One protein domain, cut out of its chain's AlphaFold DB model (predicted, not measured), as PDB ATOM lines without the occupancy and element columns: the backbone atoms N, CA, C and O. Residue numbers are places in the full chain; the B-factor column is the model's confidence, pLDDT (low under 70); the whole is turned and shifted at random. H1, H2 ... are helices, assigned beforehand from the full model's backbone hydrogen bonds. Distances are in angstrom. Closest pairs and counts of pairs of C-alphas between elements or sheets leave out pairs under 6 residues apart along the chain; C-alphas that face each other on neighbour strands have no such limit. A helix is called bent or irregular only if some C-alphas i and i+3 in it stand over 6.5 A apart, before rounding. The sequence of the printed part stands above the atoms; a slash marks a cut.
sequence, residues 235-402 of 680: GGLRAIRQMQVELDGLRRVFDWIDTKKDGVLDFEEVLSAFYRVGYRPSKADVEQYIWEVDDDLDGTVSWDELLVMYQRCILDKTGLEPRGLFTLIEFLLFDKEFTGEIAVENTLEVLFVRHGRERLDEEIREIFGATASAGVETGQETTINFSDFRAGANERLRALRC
ATOM      1  N   GLY A 235     214.145 251.683 237.350       51.28
ATOM      2  CA  GLY A 235     214.161 250.506 238.215       51.28
ATOM      3  C   GLY A 235     212.788 250.149 238.793       51.28
ATOM      4  O   GLY A 235     212.473 248.963 238.884       51.28
ATOM      5  N   GLY A 236     211.943 251.141 239.105       49.72
ATOM      6  CA  GLY A 236     210.611 250.904 239.676       49.72
ATOM      7  C   GLY A 236     209.679 250.153 238.719       49.72
ATOM      8  O   GLY A 236     209.148 249.096 239.061       49.72
ATOM      9  N   LEU A 237     209.537 250.645 237.480       53.62
ATOM     10  CA  LEU A 237     208.718 249.981 236.455       53.62
ATOM     11  C   LEU A 237     209.295 248.620 236.047       53.62
ATOM     12  O   LEU A 237     208.530 247.687 235.786       53.62
ATOM     13  N   ARG A 238     210.630 248.488 236.007       59.22
ATOM     14  CA  ARG A 238     211.289 247.201 235.745       59.22
ATOM     15  C   ARG A 238     210.911 246.181 236.824       59.22
ATOM     16  O   ARG A 238     210.395 245.131 236.463       59.22
ATOM     17  N   ALA A 239     211.058 246.510 238.110       55.56
ATOM     18  CA  ALA A 239     210.731 245.609 239.220       55.56
ATOM     19  C   ALA A 239     209.248 245.190 239.254       55.56
ATOM     20  O   ALA A 239     208.951 244.012 239.437       55.56
ATOM     21  N   ILE A 240     208.311 246.115 239.003       58.16
ATOM     22  CA  ILE A 240     206.869 245.799 238.944       58.16
ATOM     23  C   ILE A 240     206.573 244.791 237.818       58.16
ATOM     24  O   ILE A 240     205.879 243.798 238.033       58.16
ATOM     25  N   ARG A 241     207.137 245.006 236.623       61.09
ATOM     26  CA  ARG A 241     206.969 244.098 235.474       61.09
ATOM     27  C   ARG A 241     207.670 242.748 235.673       61.09
ATOM     28  O   ARG A 241     207.233 241.737 235.137       61.09
ATOM     29  N   GLN A 242     208.766 242.746 236.416       64.62
ATOM     30  CA  GLN A 242     209.578 241.575 236.732       64.62
ATOM     31  C   GLN A 242     208.856 240.671 237.737       64.62
ATOM     32  O   GLN A 242     208.693 239.482 237.476       64.62
ATOM     33  N   MET A 243     208.278 241.264 238.788       67.56
ATOM     34  CA  MET A 243     207.402 240.567 239.728       67.56
ATOM     35  C   MET A 243     206.199 239.925 239.020       67.56
ATOM     36  O   MET A 243     205.874 238.786 239.319       67.56
ATOM     37  N   GLN A 244     205.593 240.585 238.021       68.44
ATOM     38  CA  GLN A 244     204.479 240.019 237.237       68.44
ATOM     39  C   GLN A 244     204.805 238.706 236.501       68.44
ATOM     40  O   GLN A 244     203.891 237.920 236.274       68.44
ATOM     41  N   VAL A 245     206.066 238.453 236.139       73.38
ATOM     42  CA  VAL A 245     206.491 237.167 235.546       73.38
ATOM     43  C   VAL A 245     206.726 236.111 236.632       73.38
ATOM     44  O   VAL A 245     206.518 234.923 236.407       73.38
ATOM     45  N   GLU A 246     207.124 236.539 237.828       83.31
ATOM     46  CA  GLU A 246     207.360 235.657 238.973       83.31
ATOM     47  C   GLU A 246     206.081 235.329 239.763       83.31
ATOM     48  O   GLU A 246     206.088 234.348 240.500       83.31
ATOM     49  N   LEU A 247     204.977 236.078 239.589       88.00
ATOM     50  CA  LEU A 247     203.701 235.878 240.299       88.00
ATOM     51  C   LEU A 247     203.186 234.434 240.228       88.00
ATOM     52  O   LEU A 247     202.818 233.882 241.262       88.00
ATOM     53  N   ASP A 248     203.197 233.800 239.053       88.75
ATOM     54  CA  ASP A 248     202.750 232.405 238.895       88.75
ATOM     55  C   ASP A 248     203.665 231.425 239.655       88.75
ATOM     56  O   ASP A 248     203.210 230.433 240.231       88.75
ATOM     57  N   GLY A 249     204.965 231.731 239.713       89.88
ATOM     58  CA  GLY A 249     205.945 230.989 240.500       89.88
ATOM     59  C   GLY A 249     205.747 231.178 242.004       89.88
ATOM     60  O   GLY A 249     205.707 230.196 242.739       89.88
ATOM     61  N   LEU A 250     205.555 232.418 242.459       92.19
ATOM     62  CA  LEU A 250     205.249 232.752 243.852       92.19
ATOM     63  C   LEU A 250     203.932 232.117 244.300       92.19
ATOM     64  O   LEU A 250     203.856 231.591 245.406       92.19
ATOM     65  N   ARG A 251     202.918 232.090 243.428       93.81
ATOM     66  CA  ARG A 251     201.626 231.454 243.702       93.81
ATOM     67  C   ARG A 251     201.770 229.942 243.848       93.81
ATOM     68  O   ARG A 251     201.287 229.386 244.828       93.81
ATOM     69  N   ARG A 252     202.515 229.295 242.944       93.12
ATOM     70  CA  ARG A 252     202.908 227.878 243.051       93.12
ATOM     71  C   ARG A 252     203.648 227.577 244.363       93.12
ATOM     72  O   ARG A 252     203.435 226.513 244.934       93.12
ATOM     73  N   VAL A 253     204.511 228.482 244.834       94.44
ATOM     74  CA  VAL A 253     205.209 228.345 246.125       94.44
ATOM     75  C   VAL A 253     204.243 228.508 247.299       94.44
ATOM     76  O   VAL A 253     204.249 227.670 248.197       94.44
ATOM     77  N   PHE A 254     203.377 229.524 247.280       95.44
ATOM     78  CA  PHE A 254     202.365 229.746 248.313       95.44
ATOM     79  C   PHE A 254     201.436 228.535 248.443       95.44
ATOM     80  O   PHE A 254     201.364 227.946 249.513       95.44
ATOM     81  N   ASP A 255     200.836 228.078 247.337       94.62
ATOM     82  CA  ASP A 255     199.922 226.923 247.284       94.62
ATOM     83  C   ASP A 255     200.596 225.567 247.625       94.62
ATOM     84  O   ASP A 255     199.907 224.537 247.710       94.62
ATOM     85  N   TRP A 256     201.929 225.557 247.788       94.50
ATOM     86  CA  TRP A 256     202.738 224.442 248.294       94.50
ATOM     87  C   TRP A 256     203.110 224.595 249.778       94.50
ATOM     88  O   TRP A 256     203.236 223.582 250.474       94.50
ATOM     89  N   ILE A 257     203.294 225.817 250.292       95.50
ATOM     90  CA  ILE A 257     203.457 226.059 251.737       95.50
ATOM     91  C   ILE A 257     202.105 225.865 252.435       95.50
ATOM     92  O   ILE A 257     202.054 225.083 253.383       95.50
ATOM     93  N   ASP A 258     201.046 226.480 251.902       96.31
ATOM     94  CA  ASP A 258     199.642 226.347 252.306       96.31
ATOM     95  C   ASP A 258     199.126 224.911 252.054       96.31
ATOM     96  O   ASP A 258     198.780 224.500 250.934       96.31
ATOM     97  N   THR A 259     199.108 224.115 253.124       94.69
ATOM     98  CA  THR A 259     198.602 222.735 253.142       94.69
ATOM     99  C   THR A 259     197.135 222.649 253.565       94.69
ATOM    100  O   THR A 259     196.456 221.691 253.177       94.69
ATOM    101  N   LYS A 260     196.644 223.630 254.333       93.69
ATOM    102  CA  LYS A 260     195.269 223.746 254.848       93.69
ATOM    103  C   LYS A 260     194.295 224.271 253.785       93.69
ATOM    104  O   LYS A 260     193.131 223.862 253.768       93.69
ATOM    105  N   LYS A 261     194.808 225.054 252.836       93.38
ATOM    106  CA  LYS A 261     194.142 225.718 251.703       93.38
ATOM    107  C   LYS A 261     193.088 226.733 252.130       93.38
ATOM    108  O   LYS A 261     192.025 226.829 251.513       93.38
ATOM    109  N   ASP A 262     193.401 227.479 253.186       93.12
ATOM    110  CA  ASP A 262     192.609 228.604 253.687       93.12
ATOM    111  C   ASP A 262     193.116 229.975 253.194       93.12
ATOM    112  O   ASP A 262     192.360 230.947 253.258       93.12
ATOM    113  N   GLY A 263     194.304 230.046 252.576       92.06
ATOM    114  CA  GLY A 263     194.826 231.255 251.929       92.06
ATOM    115  C   GLY A 263     195.727 232.128 252.807       92.06
ATOM    116  O   GLY A 263     196.068 233.238 252.390       92.06
ATOM    117  N   VAL A 264     196.134 231.627 253.974       94.94
ATOM    118  CA  VAL A 264     197.174 232.198 254.844       94.94
ATOM    119  C   VAL A 264     198.250 231.143 255.124       94.94
ATOM    120  O   VAL A 264     198.041 229.960 254.880       94.94
ATOM    121  N   LEU A 265     199.426 231.554 255.604       95.88
ATOM    122  CA  LEU A 265     200.503 230.641 256.006       95.88
ATOM    123  C   LEU A 265     200.685 230.686 257.522       95.88
ATOM    124  O   LEU A 265     201.132 231.702 258.057       95.88
ATOM    125  N   ASP A 266     200.381 229.593 258.224       95.31
ATOM    126  CA  ASP A 266     200.541 229.547 259.682       95.31
ATOM    127  C   ASP A 266     201.906 229.006 260.151       95.31
ATOM    128  O   ASP A 266     202.718 228.466 259.390       95.31
ATOM    129  N   PHE A 267     202.166 229.147 261.455       95.88
ATOM    130  CA  PHE A 267     203.400 228.689 262.095       95.88
ATOM    131  C   PHE A 267     203.732 227.211 261.819       95.88
ATOM    132  O   PHE A 267     204.906 226.859 261.666       95.88
ATOM    133  N   GLU A 268     202.734 226.323 261.777       96.00
ATOM    134  CA  GLU A 268     202.971 224.897 261.538       96.00
ATOM    135  C   GLU A 268     203.363 224.635 260.082       96.00
ATOM    136  O   GLU A 268     204.182 223.753 259.812       96.00
ATOM    137  N   GLU A 269     202.820 225.413 259.151       96.12
ATOM    138  CA  GLU A 269     203.030 225.262 257.713       96.12
ATOM    139  C   GLU A 269     204.347 225.861 257.237       96.12
ATOM    140  O   GLU A 269     205.083 225.196 256.502       96.12
ATOM    141  N   VAL A 270     204.719 227.041 257.741       95.25
ATOM    142  CA  VAL A 270     206.056 227.615 257.530       95.25
ATOM    143  C   VAL A 270     207.126 226.683 258.118       95.25
ATOM    144  O   VAL A 270     208.106 226.349 257.444       95.25
ATOM    145  N   LEU A 271     206.914 226.156 259.332       95.25
ATOM    146  CA  LEU A 271     207.796 225.146 259.934       95.25
ATOM    147  C   LEU A 271     207.854 223.857 259.088       95.25
ATOM    148  O   LEU A 271     208.937 223.306 258.874       95.25
ATOM    149  N   SER A 272     206.711 223.395 258.573       94.81
ATOM    150  CA  SER A 272     206.594 222.230 257.687       94.81
ATOM    151  C   SER A 272     207.311 222.437 256.347       94.81
ATOM    152  O   SER A 272     207.953 221.515 255.844       94.81
ATOM    153  N   ALA A 273     207.271 223.640 255.770       94.75
ATOM    154  CA  ALA A 273     207.994 223.983 254.548       94.75
ATOM    155  C   ALA A 273     209.514 223.898 254.748       94.75
ATOM    156  O   ALA A 273     210.169 223.152 254.019       94.75
ATOM    157  N   PHE A 274     210.071 224.528 255.792       94.56
ATOM    158  CA  PHE A 274     211.488 224.346 256.141       94.56
ATOM    159  C   PHE A 274     211.843 222.865 256.359       94.56
ATOM    160  O   PHE A 274     212.872 222.396 255.873       94.56
ATOM    161  N   TYR A 275     210.976 222.117 257.053       94.25
ATOM    162  CA  TYR A 275     211.169 220.695 257.350       94.25
ATOM    163  C   TYR A 275     211.150 219.791 256.106       94.25
ATOM    164  O   TYR A 275     211.871 218.788 256.097       94.25
ATOM    165  N   ARG A 276     210.345 220.125 255.087       92.75
ATOM    166  CA  ARG A 276     210.311 219.461 253.769       92.75
ATOM    167  C   ARG A 276     211.576 219.755 252.967       92.75
ATOM    168  O   ARG A 276     212.189 218.830 252.454       92.75
ATOM    169  N   VAL A 277     212.024 221.009 252.992       91.31
ATOM    170  CA  VAL A 277     213.279 221.516 252.400       91.31
ATOM    171  C   VAL A 277     214.540 221.034 253.167       91.31
ATOM    172  O   VAL A 277     215.662 221.474 252.933       91.31
ATOM    173  N   GLY A 278     214.387 220.103 254.116       90.12
ATOM    174  CA  GLY A 278     215.484 219.471 254.859       90.12
ATOM    175  C   GLY A 278     216.059 220.302 256.013       90.12
ATOM    176  O   GLY A 278     216.814 219.769 256.830       90.12
ATOM    177  N   TYR A 279     215.670 221.571 256.151       91.62
ATOM    178  CA  TYR A 279     216.152 222.458 257.205       91.62
ATOM    179  C   TYR A 279     215.356 222.318 258.512       91.62
ATOM    180  O   TYR A 279     214.196 221.913 258.534       91.62
ATOM    181  N   ARG A 280     215.995 222.630 259.644       92.69
ATOM    182  CA  ARG A 280     215.415 222.499 260.991       92.69
ATOM    183  C   ARG A 280     215.639 223.791 261.794       92.69
ATOM    184  O   ARG A 280     216.586 223.842 262.578       92.69
ATOM    185  N   PRO A 281     214.811 224.834 261.590       92.44
ATOM    186  CA  PRO A 281     214.825 226.025 262.438       92.44
ATOM    187  C   PRO A 281     214.356 225.688 263.864       92.44
ATOM    188  O   PRO A 281     213.691 224.668 264.088       92.44
ATOM    189  N   SER A 282     214.668 226.552 264.831       95.00
ATOM    190  CA  SER A 282     213.984 226.546 266.126       95.00
ATOM    191  C   SER A 282     212.607 227.215 266.015       95.00
ATOM    192  O   SER A 282     212.297 227.869 265.021       95.00
ATOM    193  N   LYS A 283     211.762 227.065 267.042       93.50
ATOM    194  CA  LYS A 283     210.447 227.722 267.065       93.50
ATOM    195  C   LYS A 283     210.556 229.247 267.031       93.50
ATOM    196  O   LYS A 283     209.910 229.867 266.201       93.50
ATOM    197  N   ALA A 284     211.451 229.809 267.845       94.56
ATOM    198  CA  ALA A 284     211.712 231.245 267.894       94.56
ATOM    199  C   ALA A 284     212.225 231.810 266.556       94.56
ATOM    200  O   ALA A 284     211.912 232.945 266.221       94.56
ATOM    201  N   ASP A 285     212.961 231.015 265.767       94.31
ATOM    202  CA  ASP A 285     213.354 231.418 264.413       94.31
ATOM    203  C   ASP A 285     212.127 231.553 263.493       94.31
ATOM    204  O   ASP A 285     212.031 232.525 262.758       94.31
ATOM    205  N   VAL A 286     211.181 230.603 263.535       95.44
ATOM    206  CA  VAL A 286     209.967 230.639 262.691       95.44
ATOM    207  C   VAL A 286     208.965 231.690 263.170       95.44
ATOM    208  O   VAL A 286     208.396 232.388 262.340       95.44
ATOM    209  N   GLU A 287     208.805 231.861 264.485       94.75
ATOM    210  CA  GLU A 287     208.069 232.987 265.082       94.75
ATOM    211  C   GLU A 287     208.639 234.327 264.578       94.75
ATOM    212  O   GLU A 287     207.881 235.200 264.165       94.75
ATOM    213  N   GLN A 288     209.971 234.467 264.506       95.12
ATOM    214  CA  GLN A 288     210.619 235.650 263.933       95.12
ATOM    215  C   GLN A 288     210.432 235.772 262.407       95.12
ATOM    216  O   GLN A 288     210.283 236.887 261.920       95.12
ATOM    217  N   TYR A 289     210.439 234.669 261.646       94.62
ATOM    218  CA  TYR A 289     210.241 234.699 260.184       94.62
ATOM    219  C   TYR A 289     208.795 235.000 259.762       94.62
ATOM    220  O   TYR A 289     208.580 235.376 258.616       94.62
ATOM    221  N   ILE A 290     207.819 234.829 260.655       94.94
ATOM    222  CA  ILE A 290     206.448 235.313 260.451       94.94
ATOM    223  C   ILE A 290     206.372 236.784 260.866       94.94
ATOM    224  O   ILE A 290     206.013 237.626 260.054       94.94
ATOM    225  N   TRP A 291     206.852 237.123 262.068       94.75
ATOM    226  CA  TRP A 291     206.830 238.493 262.602       94.75
ATOM    227  C   TRP A 291     207.643 239.530 261.793       94.75
ATOM    228  O   TRP A 291     207.482 240.731 261.978       94.75
ATOM    229  N   GLU A 292     208.537 239.104 260.896       93.50
ATOM    230  CA  GLU A 292     209.237 240.003 259.962       93.50
ATOM    231  C   GLU A 292     208.434 240.333 258.680       93.50
ATOM    232  O   GLU A 292     208.951 241.051 257.820       93.50
ATOM    233  N   VAL A 293     207.218 239.783 258.541       94.12
ATOM    234  CA  VAL A 293     206.350 239.821 257.342       94.12
ATOM    235  C   VAL A 293     204.893 240.165 257.670       94.12
ATOM    236  O   VAL A 293     204.263 240.871 256.892       94.12
ATOM    237  N   ASP A 294     204.400 239.654 258.799       95.25
ATOM    238  CA  ASP A 294     203.108 239.929 259.442       95.25
ATOM    239  C   ASP A 294     202.988 241.433 259.773       95.25
ATOM    240  O   ASP A 294     203.512 241.908 260.787       95.25
ATOM    241  N   ASP A 295     202.373 242.196 258.862       91.00
ATOM    242  CA  ASP A 295     202.213 243.657 258.942       91.00
ATOM    243  C   ASP A 295     200.868 244.033 259.622       91.00
ATOM    244  O   ASP A 295     200.728 245.166 260.099       91.00
ATOM    245  N   ASP A 296     199.886 243.113 259.709       93.25
ATOM    246  CA  ASP A 296     198.582 243.336 260.378       93.25
ATOM    247  C   ASP A 296     198.459 242.757 261.811       93.25
ATOM    248  O   ASP A 296     197.611 243.216 262.592       93.25
ATOM    249  N   LEU A 297     199.403 241.892 262.201       92.62
ATOM    250  CA  LEU A 297     199.582 241.258 263.515       92.62
ATOM    251  C   LEU A 297     198.555 240.163 263.867       92.62
ATOM    252  O   LEU A 297     198.287 239.939 265.059       92.62
ATOM    253  N   ASP A 298     198.002 239.450 262.876       92.62
ATOM    254  CA  ASP A 298     197.168 238.257 263.110       92.62
ATOM    255  C   ASP A 298     197.963 236.985 263.487       92.62
ATOM    256  O   ASP A 298     197.408 236.069 264.112       92.62
ATOM    257  N   GLY A 299     199.277 236.963 263.226       91.19
ATOM    258  CA  GLY A 299     200.180 235.853 263.546       91.19
ATOM    259  C   GLY A 299     200.304 234.777 262.458       91.19
ATOM    260  O   GLY A 299     200.874 233.708 262.720       91.19
ATOM    261  N   THR A 300     199.780 235.035 261.262       94.75
ATOM    262  CA  THR A 300     199.977 234.256 260.033       94.75
ATOM    263  C   THR A 300     200.688 235.112 258.973       94.75
ATOM    264  O   THR A 300     201.301 236.125 259.299       94.75
ATOM    265  N   VAL A 301     200.705 234.681 257.709       96.19
ATOM    266  CA  VAL A 301     201.136 235.515 256.574       96.19
ATOM    267  C   VAL A 301     200.141 235.347 255.433       96.19
ATOM    268  O   VAL A 301     199.999 234.246 254.889       96.19
ATOM    269  N   SER A 302     199.472 236.427 255.042       95.31
ATOM    270  CA  SER A 302     198.569 236.435 253.889       95.31
ATOM    271  C   SER A 302     199.321 236.432 252.549       95.31
ATOM    272  O   SER A 302     200.520 236.711 252.457       95.31
ATOM    273  N   TRP A 303     198.601 236.135 251.463       94.44
ATOM    274  CA  TRP A 303     199.145 236.230 250.102       94.44
ATOM    275  C   TRP A 303     199.662 237.640 249.760       94.44
ATOM    276  O   TRP A 303     200.717 237.766 249.137       94.44
ATOM    277  N   ASP A 304     198.958 238.692 250.182       93.00
ATOM    278  CA  ASP A 304     199.316 240.070 249.831       93.00
ATOM    279  C   ASP A 304     200.548 240.559 250.618       93.00
ATOM    280  O   ASP A 304     201.434 241.183 250.033       93.00
ATOM    281  N   GLU A 305     200.687 240.195 251.897       94.06
ATOM    282  CA  GLU A 305     201.903 240.466 252.688       94.06
ATOM    283  C   GLU A 305     203.123 239.726 252.134       94.06
ATOM    284  O   GLU A 305     204.210 240.299 252.024       94.06
ATOM    285  N   LEU A 306     202.947 238.473 251.697       93.94
ATOM    286  CA  LEU A 306     204.009 237.713 251.041       93.94
ATOM    287  C   LEU A 306     204.471 238.386 249.736       93.94
ATOM    288  O   LEU A 306     205.670 238.396 249.451       93.94
ATOM    289  N   LEU A 307     203.564 239.002 248.969       92.31
ATOM    290  CA  LEU A 307     203.942 239.823 247.813       92.31
ATOM    291  C   LEU A 307     204.662 241.117 248.223       92.31
ATOM    292  O   LEU A 307     205.679 241.454 247.614       92.31
ATOM    293  N   VAL A 308     204.196 241.822 249.259       90.81
ATOM    294  CA  VAL A 308     204.819 243.067 249.753       90.81
ATOM    295  C   VAL A 308     206.235 242.818 250.283       90.81
ATOM    296  O   VAL A 308     207.173 243.517 249.890       90.81
ATOM    297  N   MET A 309     206.429 241.792 251.115       92.88
ATOM    298  CA  MET A 309     207.741 241.358 251.606       92.88
ATOM    299  C   MET A 309     208.669 240.971 250.455       92.88
ATOM    300  O   MET A 309     209.833 241.385 250.434       92.88
ATOM    301  N   TYR A 310     208.162 240.230 249.465       91.06
ATOM    302  CA  TYR A 310     208.954 239.842 248.305       91.06
ATOM    303  C   TYR A 310     209.375 241.071 247.484       91.06
ATOM    304  O   TYR A 310     210.557 241.212 247.162       91.06
ATOM    305  N   GLN A 311     208.454 242.010 247.237       88.94
ATOM    306  CA  GLN A 311     208.728 243.268 246.537       88.94
ATOM    307  C   GLN A 311     209.770 244.126 247.276       88.94
ATOM    308  O   GLN A 311     210.712 244.619 246.649       88.94
ATOM    309  N   ARG A 312     209.651 244.265 248.605       89.44
ATOM    310  CA  ARG A 312     210.649 244.931 249.466       89.44
ATOM    311  C   ARG A 312     212.019 244.265 249.316       89.44
ATOM    312  O   ARG A 312     213.017 244.935 249.053       89.44
ATOM    313  N   CYS A 313     212.064 242.936 249.384       89.12
ATOM    314  CA  CYS A 313     213.302 242.170 249.303       89.12
ATOM    315  C   CYS A 313     213.995 242.215 247.930       89.12
ATOM    316  O   CYS A 313     215.230 242.209 247.899       89.12
ATOM    317  N   ILE A 314     213.273 242.264 246.803       85.12
ATOM    318  CA  ILE A 314     213.904 242.415 245.472       85.12
ATOM    319  C   ILE A 314     214.357 243.858 245.190       85.12
ATOM    320  O   ILE A 314     215.298 244.061 244.425       85.12
ATOM    321  N   LEU A 315     213.735 244.858 245.828       84.12
ATOM    322  CA  LEU A 315     214.105 246.275 245.700       84.12
ATOM    323  C   LEU A 315     215.221 246.727 246.661       84.12
ATOM    324  O   LEU A 315     215.804 247.795 246.452       84.12
ATOM    325  N   ASP A 316     215.544 245.946 247.697       85.62
ATOM    326  CA  ASP A 316     216.515 246.320 248.731       85.62
ATOM    327  C   ASP A 316     217.979 246.376 248.230       85.62
ATOM    328  O   ASP A 316     218.790 245.471 248.440       85.62
ATOM    329  N   LYS A 317     218.355 247.529 247.657       80.75
ATOM    330  CA  LYS A 317     219.743 247.912 247.316       80.75
ATOM    331  C   LYS A 317     220.667 248.070 248.543       80.75
ATOM    332  O   LYS A 317     221.853 248.375 248.386       80.75
ATOM    333  N   THR A 318     220.152 247.980 249.772       82.38
ATOM    334  CA  THR A 318     220.914 248.211 251.015       82.38
ATOM    335  C   THR A 318     221.304 246.915 251.724       82.38
ATOM    336  O   THR A 318     222.308 246.891 252.440       82.38
ATOM    337  N   GLY A 319     220.541 245.844 251.501       82.31
ATOM    338  CA  GLY A 319     220.659 244.582 252.214       82.31
ATOM    339  C   GLY A 319     220.269 244.695 253.690       82.31
ATOM    340  O   GLY A 319     220.804 243.932 254.492       82.31
ATOM    341  N   LEU A 320     219.441 245.664 254.087       85.38
ATOM    342  CA  LEU A 320     219.019 245.888 255.477       85.38
ATOM    343  C   LEU A 320     217.662 245.263 255.814       85.38
ATOM    344  O   LEU A 320     217.434 245.023 257.000       85.38
ATOM    345  N   GLU A 321     216.818 244.950 254.825       88.00
ATOM    346  CA  GLU A 321     215.540 244.271 255.072       88.00
ATOM    347  C   GLU A 321     215.760 242.903 255.761       88.00
ATOM    348  O   GLU A 321     216.809 242.257 255.571       88.00
ATOM    349  N   PRO A 322     214.790 242.433 256.566       89.38
ATOM    350  CA  PRO A 322     214.724 241.036 256.978       89.38
ATOM    351  C   PRO A 322     214.514 240.123 255.758       89.38
ATOM    352  O   PRO A 322     213.944 240.532 254.752       89.38
ATOM    353  N   ARG A 323     215.041 238.890 255.808       90.81
ATOM    354  CA  ARG A 323     215.030 237.944 254.666       90.81
ATOM    355  C   ARG A 323     214.922 236.473 255.087       90.81
ATOM    356  O   ARG A 323     215.299 235.588 254.316       90.81
ATOM    357  N   GLY A 324     214.499 236.186 256.315       90.81
ATOM    358  CA  GLY A 324     214.346 234.829 256.836       90.81
ATOM    359  C   GLY A 324     213.331 234.016 256.035       90.81
ATOM    360  O   GLY A 324     213.703 232.980 255.475       90.81
ATOM    361  N   LEU A 325     212.101 234.523 255.901       92.81
ATOM    362  CA  LEU A 325     211.063 233.905 255.069       92.81
ATOM    363  C   LEU A 325     211.364 234.063 253.571       92.81
ATOM    364  O   LEU A 325     211.238 233.097 252.819       92.81
ATOM    365  N   PHE A 326     211.870 235.231 253.148       94.06
ATOM    366  CA  PHE A 326     212.292 235.471 251.761       94.06
ATOM    367  C   PHE A 326     213.244 234.386 251.241       94.06
ATOM    368  O   PHE A 326     213.062 233.888 250.135       94.06
ATOM    369  N   THR A 327     214.245 233.982 252.036       93.44
ATOM    370  CA  THR A 327     215.235 232.978 251.605       93.44
ATOM    371  C   THR A 327     214.589 231.610 251.338       93.44
ATOM    372  O   THR A 327     215.056 230.880 250.467       93.44
ATOM    373  N   LEU A 328     213.516 231.255 252.059       93.94
ATOM    374  CA  LEU A 328     212.739 230.035 251.807       93.94
ATOM    375  C   LEU A 328     211.922 230.146 250.515       93.94
ATOM    376  O   LEU A 328     211.948 229.231 249.697       93.94
ATOM    377  N   ILE A 329     211.232 231.270 250.323       94.00
ATOM    378  CA  ILE A 329     210.393 231.513 249.142       94.00
ATOM    379  C   ILE A 329     211.249 231.575 247.872       94.00
ATOM    380  O   ILE A 329     210.899 230.957 246.873       94.00
ATOM    381  N   GLU A 330     212.404 232.241 247.920       91.94
ATOM    382  CA  GLU A 330     213.355 232.304 246.807       91.94
ATOM    383  C   GLU A 330     213.913 230.918 246.445       91.94
ATOM    384  O   GLU A 330     213.970 230.575 245.267       91.94
ATOM    385  N   PHE A 331     214.244 230.082 247.438       93.38
ATOM    386  CA  PHE A 331     214.657 228.697 247.194       93.38
ATOM    387  C   PHE A 331     213.550 227.883 246.501       93.38
ATOM    388  O   PHE A 331     213.797 227.226 245.494       93.38
ATOM    389  N   LEU A 332     212.316 227.957 247.009       92.81
ATOM    390  CA  LEU A 332     211.157 227.233 246.467       92.81
ATOM    391  C   LEU A 332     210.693 227.767 245.097       92.81
ATOM    392  O   LEU A 332     210.076 227.040 244.313       92.81
ATOM    393  N   LEU A 333     210.996 229.030 244.783       92.00
ATOM    394  CA  LEU A 333     210.751 229.612 243.466       92.00
ATOM    395  C   LEU A 333     211.651 228.952 242.414       92.00
ATOM    396  O   LEU A 333     211.157 228.592 241.343       92.00
ATOM    397  N   PHE A 334     212.931 228.744 242.747       90.88
ATOM    398  CA  PHE A 334     213.891 228.016 241.916       90.88
ATOM    399  C   PHE A 334     213.612 226.500 241.862       90.88
ATOM    400  O   PHE A 334     213.682 225.917 240.784       90.88
ATOM    401  N   ASP A 335     213.288 225.849 242.983       91.31
ATOM    402  CA  ASP A 335     212.984 224.407 243.054       91.31
ATOM    403  C   ASP A 335     211.590 224.100 242.465       91.31
ATOM    404  O   ASP A 335     210.584 223.997 243.170       91.31
ATOM    405  N   LYS A 336     211.520 224.010 241.130       86.62
ATOM    406  CA  LYS A 336     210.284 223.798 240.355       86.62
ATOM    407  C   LYS A 336     209.574 222.489 240.705       86.62
ATOM    408  O   LYS A 336     208.345 222.469 240.795       86.62
ATOM    409  N   GLU A 337     210.343 221.425 240.916       88.00
ATOM    410  CA  GLU A 337     209.865 220.074 241.220       88.00
ATOM    411  C   GLU A 337     209.699 219.812 242.731       88.00
ATOM    412  O   GLU A 337     209.174 218.763 243.113       88.00
ATOM    413  N   PHE A 338     210.103 220.761 243.586       89.12
ATOM    414  CA  PHE A 338     210.078 220.674 245.051       89.12
ATOM    415  C   PHE A 338     210.859 219.476 245.621       89.12
ATOM    416  O   PHE A 338     210.386 218.763 246.514       89.12
ATOM    417  N   THR A 339     212.062 219.241 245.094       88.19
ATOM    418  CA  THR A 339     212.930 218.119 245.490       88.19
ATOM    419  C   THR A 339     213.696 218.354 246.797       88.19
ATOM    420  O   THR A 339     214.108 217.385 247.439       88.19
ATOM    421  N   GLY A 340     213.889 219.613 247.204       86.12
ATOM    422  CA  GLY A 340     214.815 220.009 248.271       86.12
ATOM    423  C   GLY A 340     216.247 220.294 247.789       86.12
ATOM    424  O   GLY A 340     217.100 220.664 248.600       86.12
ATOM    425  N   GLU A 341     216.503 220.176 246.485       89.25
ATOM    426  CA  GLU A 341     217.752 220.526 245.809       89.25
ATOM    427  C   GLU A 341     217.464 221.374 244.555       89.25
ATOM    428  O   GLU A 341     216.518 221.123 243.815       89.25
ATOM    429  N   ILE A 342     218.288 222.391 244.294       89.88
ATOM    430  CA  ILE A 342     218.170 223.241 243.101       89.88
ATOM    431  C   ILE A 342     219.308 222.905 242.133       89.88
ATOM    432  O   ILE A 342     220.468 223.000 242.523       89.88
ATOM    433  N   ALA A 343     218.990 222.583 240.877       89.50
ATOM    434  CA  ALA A 343     219.946 222.520 239.762       89.50
ATOM    435  C   ALA A 343     220.145 223.895 239.089       89.50
ATOM    436  O   ALA A 343     219.304 224.789 239.221       89.50
ATOM    437  N   VAL A 344     221.229 224.077 238.326       86.88
ATOM    438  CA  VAL A 344     221.521 225.353 237.636       86.88
ATOM    439  C   VAL A 344     220.404 225.695 236.653       86.88
ATOM    440  O   VAL A 344     219.854 226.798 236.693       86.88
ATOM    441  N   GLU A 345     220.012 224.708 235.855       85.50
ATOM    442  CA  GLU A 345     218.919 224.674 234.885       85.50
ATOM    443  C   GLU A 345     217.610 225.239 235.461       85.50
ATOM    444  O   GLU A 345     216.932 226.046 234.820       85.50
ATOM    445  N   ASN A 346     217.301 224.883 236.710       86.31
ATOM    446  CA  ASN A 346     216.102 225.320 237.419       86.31
ATOM    447  C   ASN A 346     216.131 226.813 237.796       86.31
ATOM    448  O   ASN A 346     215.083 227.463 237.803       86.31
ATOM    449  N   THR A 347     217.315 227.395 238.021       86.56
ATOM    450  CA  THR A 347     217.464 228.839 238.294       86.56
ATOM    451  C   THR A 347     217.422 229.723 237.048       86.56
ATOM    452  O   THR A 347     217.058 230.896 237.158       86.56
ATOM    453  N   LEU A 348     217.779 229.190 235.869       86.12
ATOM    454  CA  LEU A 348     218.068 229.990 234.669       86.12
ATOM    455  C   LEU A 348     216.936 230.943 234.274       86.12
ATOM    456  O   LEU A 348     217.195 232.089 233.921       86.12
ATOM    457  N   GLU A 349     215.689 230.480 234.333       83.12
ATOM    458  CA  GLU A 349     214.509 231.251 233.923       83.12
ATOM    459  C   GLU A 349     214.285 232.474 234.823       83.12
ATOM    460  O   GLU A 349     214.196 233.601 234.337       83.12
ATOM    461  N   VAL A 350     214.289 232.259 236.141       85.12
ATOM    462  CA  VAL A 350     214.119 233.304 237.159       85.12
ATOM    463  C   VAL A 350     215.280 234.304 237.093       85.12
ATOM    464  O   VAL A 350     215.064 235.516 237.040       85.12
ATOM    465  N   LEU A 351     216.524 233.822 237.003       85.19
ATOM    466  CA  LEU A 351     217.701 234.691 236.909       85.19
ATOM    467  C   LEU A 351     217.738 235.501 235.603       85.19
ATOM    468  O   LEU A 351     218.102 236.678 235.628       85.19
ATOM    469  N   PHE A 352     217.318 234.919 234.477       83.69
ATOM    470  CA  PHE A 352     217.206 235.627 233.199       83.69
ATOM    471  C   PHE A 352     216.147 236.737 233.257       83.69
ATOM    472  O   PHE A 352     216.407 237.850 232.794       83.69
ATOM    473  N   VAL A 353     214.987 236.460 233.865       82.88
ATOM    474  CA  VAL A 353     213.902 237.435 234.084       82.88
ATOM    475  C   VAL A 353     214.346 238.582 234.997       82.88
ATOM    476  O   VAL A 353     214.053 239.744 234.699       82.88
ATOM    477  N   ARG A 354     215.082 238.285 236.075       79.25
ATOM    478  CA  ARG A 354     215.559 239.276 237.055       79.25
ATOM    479  C   ARG A 354     216.747 240.116 236.581       79.25
ATOM    480  O   ARG A 354     216.707 241.347 236.604       79.25
ATOM    481  N   HIS A 355     217.834 239.466 236.174       80.69
ATOM    482  CA  HIS A 355     219.136 240.123 236.007       80.69
ATOM    483  C   HIS A 355     219.473 240.424 234.544       80.69
ATOM    484  O   HIS A 355     220.350 241.257 234.285       80.69
ATOM    485  N   GLY A 356     218.737 239.810 233.611       82.81
ATOM    486  CA  GLY A 356     218.986 239.854 232.175       82.81
ATOM    487  C   GLY A 356     220.140 238.942 231.752       82.81
ATOM    488  O   GLY A 356     220.948 238.492 232.566       82.81
ATOM    489  N   ARG A 357     220.253 238.699 230.440       83.25
ATOM    490  CA  ARG A 357     221.297 237.832 229.862       83.25
ATOM    491  C   ARG A 357     222.723 238.238 230.257       83.25
ATOM    492  O   ARG A 357     223.583 237.377 230.364       83.25
ATOM    493  N   GLU A 358     222.969 239.530 230.448       81.94
ATOM    494  CA  GLU A 358     224.311 240.094 230.652       81.94
ATOM    495  C   GLU A 358     224.917 239.769 232.025       81.94
ATOM    496  O   GLU A 358     226.137 239.734 232.146       81.94
ATOM    497  N   ARG A 359     224.083 239.501 233.042       83.69
ATOM    498  CA  ARG A 359     224.524 239.158 234.408       83.69
ATOM    499  C   ARG A 359     224.196 237.728 234.831       83.69
ATOM    500  O   ARG A 359     224.671 237.295 235.871       83.69
ATOM    501  N   LEU A 360     223.440 236.979 234.025       85.62
ATOM    502  CA  LEU A 360     223.055 235.589 234.302       85.62
ATOM    503  C   LEU A 360     224.250 234.718 234.746       85.62
ATOM    504  O   LEU A 360     224.194 234.077 235.793       85.62
ATOM    505  N   ASP A 361     225.361 234.777 234.008       84.19
ATOM    506  CA  ASP A 361     226.584 234.017 234.304       84.19
ATOM    507  C   ASP A 361     227.311 234.487 235.581       84.19
ATOM    508  O   ASP A 361     228.200 233.792 236.073       84.19
ATOM    509  N   GLU A 362     227.003 235.674 236.106       85.62
ATOM    510  CA  GLU A 362     227.520 236.190 237.378       85.62
ATOM    511  C   GLU A 362     226.672 235.684 238.548       85.62
ATOM    512  O   GLU A 362     227.210 235.035 239.444       85.62
ATOM    513  N   GLU A 363     225.350 235.830 238.466       85.00
ATOM    514  CA  GLU A 363     224.403 235.365 239.489       85.00
ATOM    515  C   GLU A 363     224.462 233.836 239.691       85.00
ATOM    516  O   GLU A 363     224.474 233.356 240.825       85.00
ATOM    517  N   ILE A 364     224.596 233.049 238.611       86.25
ATOM    518  CA  ILE A 364     224.802 231.588 238.701       86.25
ATOM    519  C   ILE A 364     226.076 231.273 239.498       86.25
ATOM    520  O   ILE A 364     226.074 230.402 240.366       86.25
ATOM    521  N   ARG A 365     227.171 232.004 239.257       84.88
ATOM    522  CA  ARG A 365     228.440 231.822 239.984       84.88
ATOM    523  C   ARG A 365     228.346 232.293 241.437       84.88
ATOM    524  O   ARG A 365     229.038 231.749 242.293       84.88
ATOM    525  N   GLU A 366     227.491 233.267 241.728       82.12
ATOM    526  CA  GLU A 366     227.205 233.741 243.087       82.12
ATOM    527  C   GLU A 366     226.256 232.826 243.882       82.12
ATOM    528  O   GLU A 366     226.267 232.862 245.117       82.12
ATOM    529  N   ILE A 367     225.462 231.984 243.210       84.00
ATOM    530  CA  ILE A 367     224.576 230.985 243.834       84.00
ATOM    531  C   ILE A 367     225.271 229.621 243.971       84.00
ATOM    532  O   ILE A 367     225.272 229.055 245.061       84.00
ATOM    533  N   PHE A 368     225.899 229.117 242.905       84.00
ATOM    534  CA  PHE A 368     226.506 227.777 242.838       84.00
ATOM    535  C   PHE A 368     228.029 227.763 243.053       84.00
ATOM    536  O   PHE A 368     228.656 226.698 243.065       84.00
ATOM    537  N   GLY A 369     228.653 228.933 243.215       76.75
ATOM    538  CA  GLY A 369     230.095 229.075 243.406       76.75
ATOM    539  C   GLY A 369     230.922 228.674 242.179       76.75
ATOM    540  O   GLY A 369     230.432 228.541 241.059       76.75
ATOM    541  N   ALA A 370     232.214 228.420 242.404       61.69
ATOM    542  CA  ALA A 370     233.107 227.862 241.379       61.69
ATOM    543  C   ALA A 370     232.764 226.403 241.001       61.69
ATOM    544  O   ALA A 370     233.279 225.884 240.012       61.69
ATOM    545  N   THR A 371     231.898 225.744 241.776       55.41
ATOM    546  CA  THR A 371     231.446 224.363 241.571       55.41
ATOM    547  C   THR A 371     230.668 224.183 240.269       55.41
ATOM    548  O   THR A 371     230.856 223.159 239.617       55.41
ATOM    549  N   ALA A 372     229.905 225.193 239.828       55.28
ATOM    550  CA  ALA A 372     229.230 225.193 238.524       55.28
ATOM    551  C   ALA A 372     230.201 224.933 237.353       55.28
ATOM    552  O   ALA A 372     229.869 224.222 236.409       55.28
ATOM    553  N   SER A 373     231.439 225.435 237.439       49.78
ATOM    554  CA  SER A 373     232.481 225.190 236.433       49.78
ATOM    555  C   SER A 373     233.034 223.759 236.452       49.78
ATOM    556  O   SER A 373     233.607 223.322 235.460       49.78
ATOM    557  N   ALA A 374     232.909 223.040 237.573       48.78
ATOM    558  CA  ALA A 374     233.504 221.717 237.769       48.78
ATOM    559  C   ALA A 374     232.587 220.569 237.313       48.78
ATOM    560  O   ALA A 374     233.081 219.560 236.811       48.78
ATOM    561  N   GLY A 375     231.260 220.726 237.430       50.06
ATOM    562  CA  GLY A 375     230.293 219.729 236.943       50.06
ATOM    563  C   GLY A 375     230.373 219.486 235.432       50.06
ATOM    564  O   GLY A 375     230.169 218.366 234.964       50.06
ATOM    565  N   VAL A 376     230.776 220.510 234.671       52.62
ATOM    566  CA  VAL A 376     230.972 220.443 233.212       52.62
ATOM    567  C   VAL A 376     232.088 219.464 232.814       52.62
ATOM    568  O   VAL A 376     231.999 218.841 231.759       52.62
ATOM    569  N   GLU A 377     233.115 219.273 233.653       55.47
ATOM    570  CA  GLU A 377     234.200 218.311 233.385       55.47
ATOM    571  C   GLU A 377     233.854 216.872 233.805       55.47
ATOM    572  O   GLU A 377     234.422 215.922 233.265       55.47
ATOM    573  N   THR A 378     232.924 216.685 234.750       59.50
ATOM    574  CA  THR A 378     232.524 215.357 235.261       59.50
ATOM    575  C   THR A 378     231.214 214.831 234.677       59.50
ATOM    576  O   THR A 378     230.918 213.645 234.832       59.50
ATOM    577  N   GLY A 379     230.424 215.683 234.017       61.22
ATOM    578  CA  GLY A 379     229.073 215.349 233.561       61.22
ATOM    579  C   GLY A 379     228.062 215.201 234.704       61.22
ATOM    580  O   GLY A 379     227.032 214.559 234.515       61.22
ATOM    581  N   GLN A 380     228.358 215.752 235.887       62.84
ATOM    582  CA  GLN A 380     227.421 215.805 237.008       62.84
ATOM    583  C   GLN A 380     226.792 217.194 237.105       62.84
ATOM    584  O   GLN A 380     227.488 218.193 237.284       62.84
ATOM    585  N   GLU A 381     225.466 217.228 237.020       68.44
ATOM    586  CA  GLU A 381     224.629 218.399 237.276       68.44
ATOM    587  C   GLU A 381     224.874 218.917 238.703       68.44
ATOM    588  O   GLU A 381     224.886 218.144 239.665       68.44
ATOM    589  N   THR A 382     225.156 220.214 238.849       79.94
ATOM    590  CA  THR A 382     225.598 220.781 240.130       79.94
ATOM    591  C   THR A 382     224.407 221.269 240.935       79.94
ATOM    592  O   THR A 382     223.964 222.405 240.752       79.94
ATOM    593  N   THR A 383     223.898 220.424 241.830       87.31
ATOM    594  CA  THR A 383     222.804 220.800 242.726       87.31
ATOM    595  C   THR A 383     223.285 221.546 243.975       87.31
ATOM    596  O   THR A 383     224.432 221.410 244.413       87.31
ATOM    597  N   ILE A 384     222.402 222.358 244.563       89.62
ATOM    598  CA  ILE A 384     222.602 223.021 245.856       89.62
ATOM    599  C   ILE A 384     221.386 222.804 246.769       89.62
ATOM    600  O   ILE A 384     220.239 222.980 246.361       89.62
ATOM    601  N   ASN A 385     221.635 222.428 248.025       91.81
ATOM    602  CA  ASN A 385     220.595 222.291 249.047       91.81
ATOM    603  C   ASN A 385     220.335 223.633 249.758       91.81
ATOM    604  O   ASN A 385     221.150 224.559 249.713       91.81
ATOM    605  N   PHE A 386     219.223 223.728 250.488       91.38
ATOM    606  CA  PHE A 386     218.832 224.966 251.167       91.38
ATOM    607  C   PHE A 386     219.828 225.477 252.216       91.38
ATOM    608  O   PHE A 386     219.944 226.689 252.396       91.38
ATOM    609  N   SER A 387     220.549 224.599 252.921       90.44
ATOM    610  CA  SER A 387     221.524 225.034 253.930       90.44
ATOM    611  C   SER A 387     222.668 225.811 253.280       90.44
ATOM    612  O   SER A 387     223.043 226.879 253.768       90.44
ATOM    613  N   ASP A 388     223.173 225.310 252.154       90.25
ATOM    614  CA  ASP A 388     224.275 225.931 251.418       90.25
ATOM    615  C   ASP A 388     223.797 227.157 250.623       90.25
ATOM    616  O   ASP A 388     224.442 228.206 250.669       90.25
ATOM    617  N   PHE A 389     222.604 227.093 250.017       91.31
ATOM    618  CA  PHE A 389     221.949 228.252 249.398       91.31
ATOM    619  C   PHE A 389     221.768 229.403 250.402       91.31
ATOM    620  O   PHE A 389     222.165 230.542 250.142       91.31
ATOM    621  N   ARG A 390     221.239 229.103 251.597       90.94
ATOM    622  CA  ARG A 390     221.066 230.075 252.685       90.94
ATOM    623  C   ARG A 390     222.402 230.577 253.227       90.94
ATOM    624  O   ARG A 390     222.485 231.750 253.598       90.94
ATOM    625  N   ALA A 391     223.438 229.740 253.287       89.94
ATOM    626  CA  ALA A 391     224.778 230.170 253.679       89.94
ATOM    627  C   ALA A 391     225.335 231.204 252.685       89.94
ATOM    628  O   ALA A 391     225.721 232.296 253.113       89.94
ATOM    629  N   GLY A 392     225.264 230.911 251.382       87.81
ATOM    630  CA  GLY A 392     225.657 231.823 250.304       87.81
ATOM    631  C   GLY A 392     224.857 233.128 250.312       87.81
ATOM    632  O   GLY A 392     225.446 234.205 250.332       87.81
ATOM    633  N   ALA A 393     223.525 233.061 250.415       87.75
ATOM    634  CA  ALA A 393     222.667 234.247 250.512       87.75
ATOM    635  C   ALA A 393     223.029 235.143 251.714       87.75
ATOM    636  O   ALA A 393     223.125 236.365 251.584       87.75
ATOM    637  N   ASN A 394     223.316 234.546 252.878       88.62
ATOM    638  CA  ASN A 394     223.787 235.286 254.052       88.62
ATOM    639  C   ASN A 394     225.198 235.866 253.872       88.62
ATOM    640  O   ASN A 394     225.496 236.915 254.445       88.62
ATOM    641  N   GLU A 395     226.079 235.216 253.113       87.75
ATOM    642  CA  GLU A 395     227.403 235.755 252.793       87.75
ATOM    643  C   GLU A 395     227.322 236.928 251.807       87.75
ATOM    644  O   GLU A 395     227.904 237.975 252.096       87.75
ATOM    645  N   ARG A 396     226.506 236.835 250.746       84.38
ATOM    646  CA  ARG A 396     226.195 237.962 249.841       84.38
ATOM    647  C   ARG A 396     225.636 239.157 250.620       84.38
ATOM    648  O   ARG A 396     226.148 240.271 250.509       84.38
ATOM    649  N   LEU A 397     224.670 238.924 251.514       84.75
ATOM    650  CA  LEU A 397     224.083 239.968 252.363       84.75
ATOM    651  C   LEU A 397     225.118 240.619 253.305       84.75
ATOM    652  O   LEU A 397     225.119 241.837 253.495       84.75
ATOM    653  N   ARG A 398     226.053 239.837 253.866       85.44
ATOM    654  CA  ARG A 398     227.190 240.363 254.651       85.44
ATOM    655  C   ARG A 398     228.181 241.137 253.783       85.44
ATOM    656  O   ARG A 398     228.701 242.151 254.245       85.44
ATOM    657  N   ALA A 399     228.442 240.700 252.552       83.50
ATOM    658  CA  ALA A 399     229.331 241.383 251.617       83.50
ATOM    659  C   ALA A 399     228.775 242.760 251.220       83.50
ATOM    660  O   ALA A 399     229.513 243.745 251.292       83.50
ATOM    661  N   LEU A 400     227.473 242.856 250.922       80.44
ATOM    662  CA  LEU A 400     226.766 244.121 250.677       80.44
ATOM    663  C   LEU A 400     226.878 245.075 251.881       80.44
ATOM    664  O   LEU A 400     227.352 246.205 251.739       80.44
ATOM    665  N   ARG A 401     226.545 244.589 253.088       82.62
ATOM    666  CA  ARG A 401     226.649 245.356 254.348       82.62
ATOM    667  C   ARG A 401     228.084 245.841 254.624       82.62
ATOM    668  O   ARG A 401     228.281 246.978 255.046       82.62
ATOM    669  N   CYS A 402     229.098 245.016 254.347       73.12
ATOM    670  CA  CYS A 402     230.514 245.357 254.540       73.12
ATOM    671  C   CYS A 402     231.119 246.220 253.416       73.12
ATOM    672  O   CYS A 402     232.118 246.910 253.648       73.12
TER     673      CYS A 402
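AT A GLANCE: This is residues 235 to 402 of the 680 residues of an uncharacterized protein of Perkinsus olseni (UniProt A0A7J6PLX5). Two lobes of crossed helices share one helix, H5, in the middle: H1b, H2, H3 and H4 gather on one side of it, and H6, H7a and H8 on the other. H7b, at the far end of the second lobe, lies farthest from the middle. The printed part has 168 residues, with eight named helices, H1 to H8 in chain order, and no named strand; the class is all helix. Short antiparallel pairings join residues 264 to 265 with 301 to 302, and 341 to 342 with 384 to 385. The whole is compact, with a radius of gyration of the C-alphas of 15.9 A and spans of 50 by 35 by 33 A.

HOW THE PARTS SIT: Start at H1, residues 235 to 257, assigned as one helix by its hydrogen bonds but bent, with C-alphas 245 and 248 6.9 A apart; its arms are H1a, 235 to 245, and H1b, 248 to 257. Next, H2, residues 267 to 276, touches H1b about perpendicular at 77 degrees, closest at the C-alphas of Ile 257 and Ala 273, 5.7 A. H3, residues 283 to 291, touches H2, closest at C-alphas 271 and 286, 6.5 A. H4, residues 303 to 315, touches H1a with residues 311 to 315 alone, closest at C-alphas 239 and 315, 7.3 A. Then comes the hub, H5, residues 324 to 334, which touches H1b at a steep tilt of 62 degrees, opposite ways, closest at C-alphas 249 and 333, 5.8 A. H6, residues 344 to 355, is irregular, with C-alphas 346 and 349 7.1 A apart; it only just touches H5, with 3 pairs of C-alphas within 8 A, closest at 334 and 347, 5.2 A. H7, residues 360 to 378, is also one helix by its hydrogen bonds but bent, with C-alphas 367 and 370 9.4 A apart; H7a, 360 to 367, touches H6, closest at C-alphas 352 and 360, 6.0 A, while H7b, 370 to 378, touches no helix. H8, residues 386 to 402, touches H5 with residues 386 to 393 alone, closest at C-alphas 327 and 390, 6.6 A. Every O i to N i+4 pair is within hydrogen-bond range in H1b, H2, H3, H4 and H8; the counts are 6 of 7 in H1a and H5, 6 of 8 in H6, 3 of 4 in H7a, and 1 of 5 in H7b, where 4 of 6 O i to N i+3 pairs are.

IN THESE COORDINATES: Find C-alpha 235 at (214.161, 250.506, 238.215), where H1a begins. H4 measures 18.5 A and H5 16.4 A from first to last C-alpha. H8, 23.7 A, ends at C-alpha 402, (230.514, 245.357, 254.540).

THE WHOLE: The C-alphas of Asp 298 and Glu 377 are the two farthest apart, 51.5 A. The printed part has no cut; the link from H3 to H4 is long, 11 residues. The mean pLDDT of the printed part is 85.5, and residues 235 to 244 and 370 to 381 are under 70.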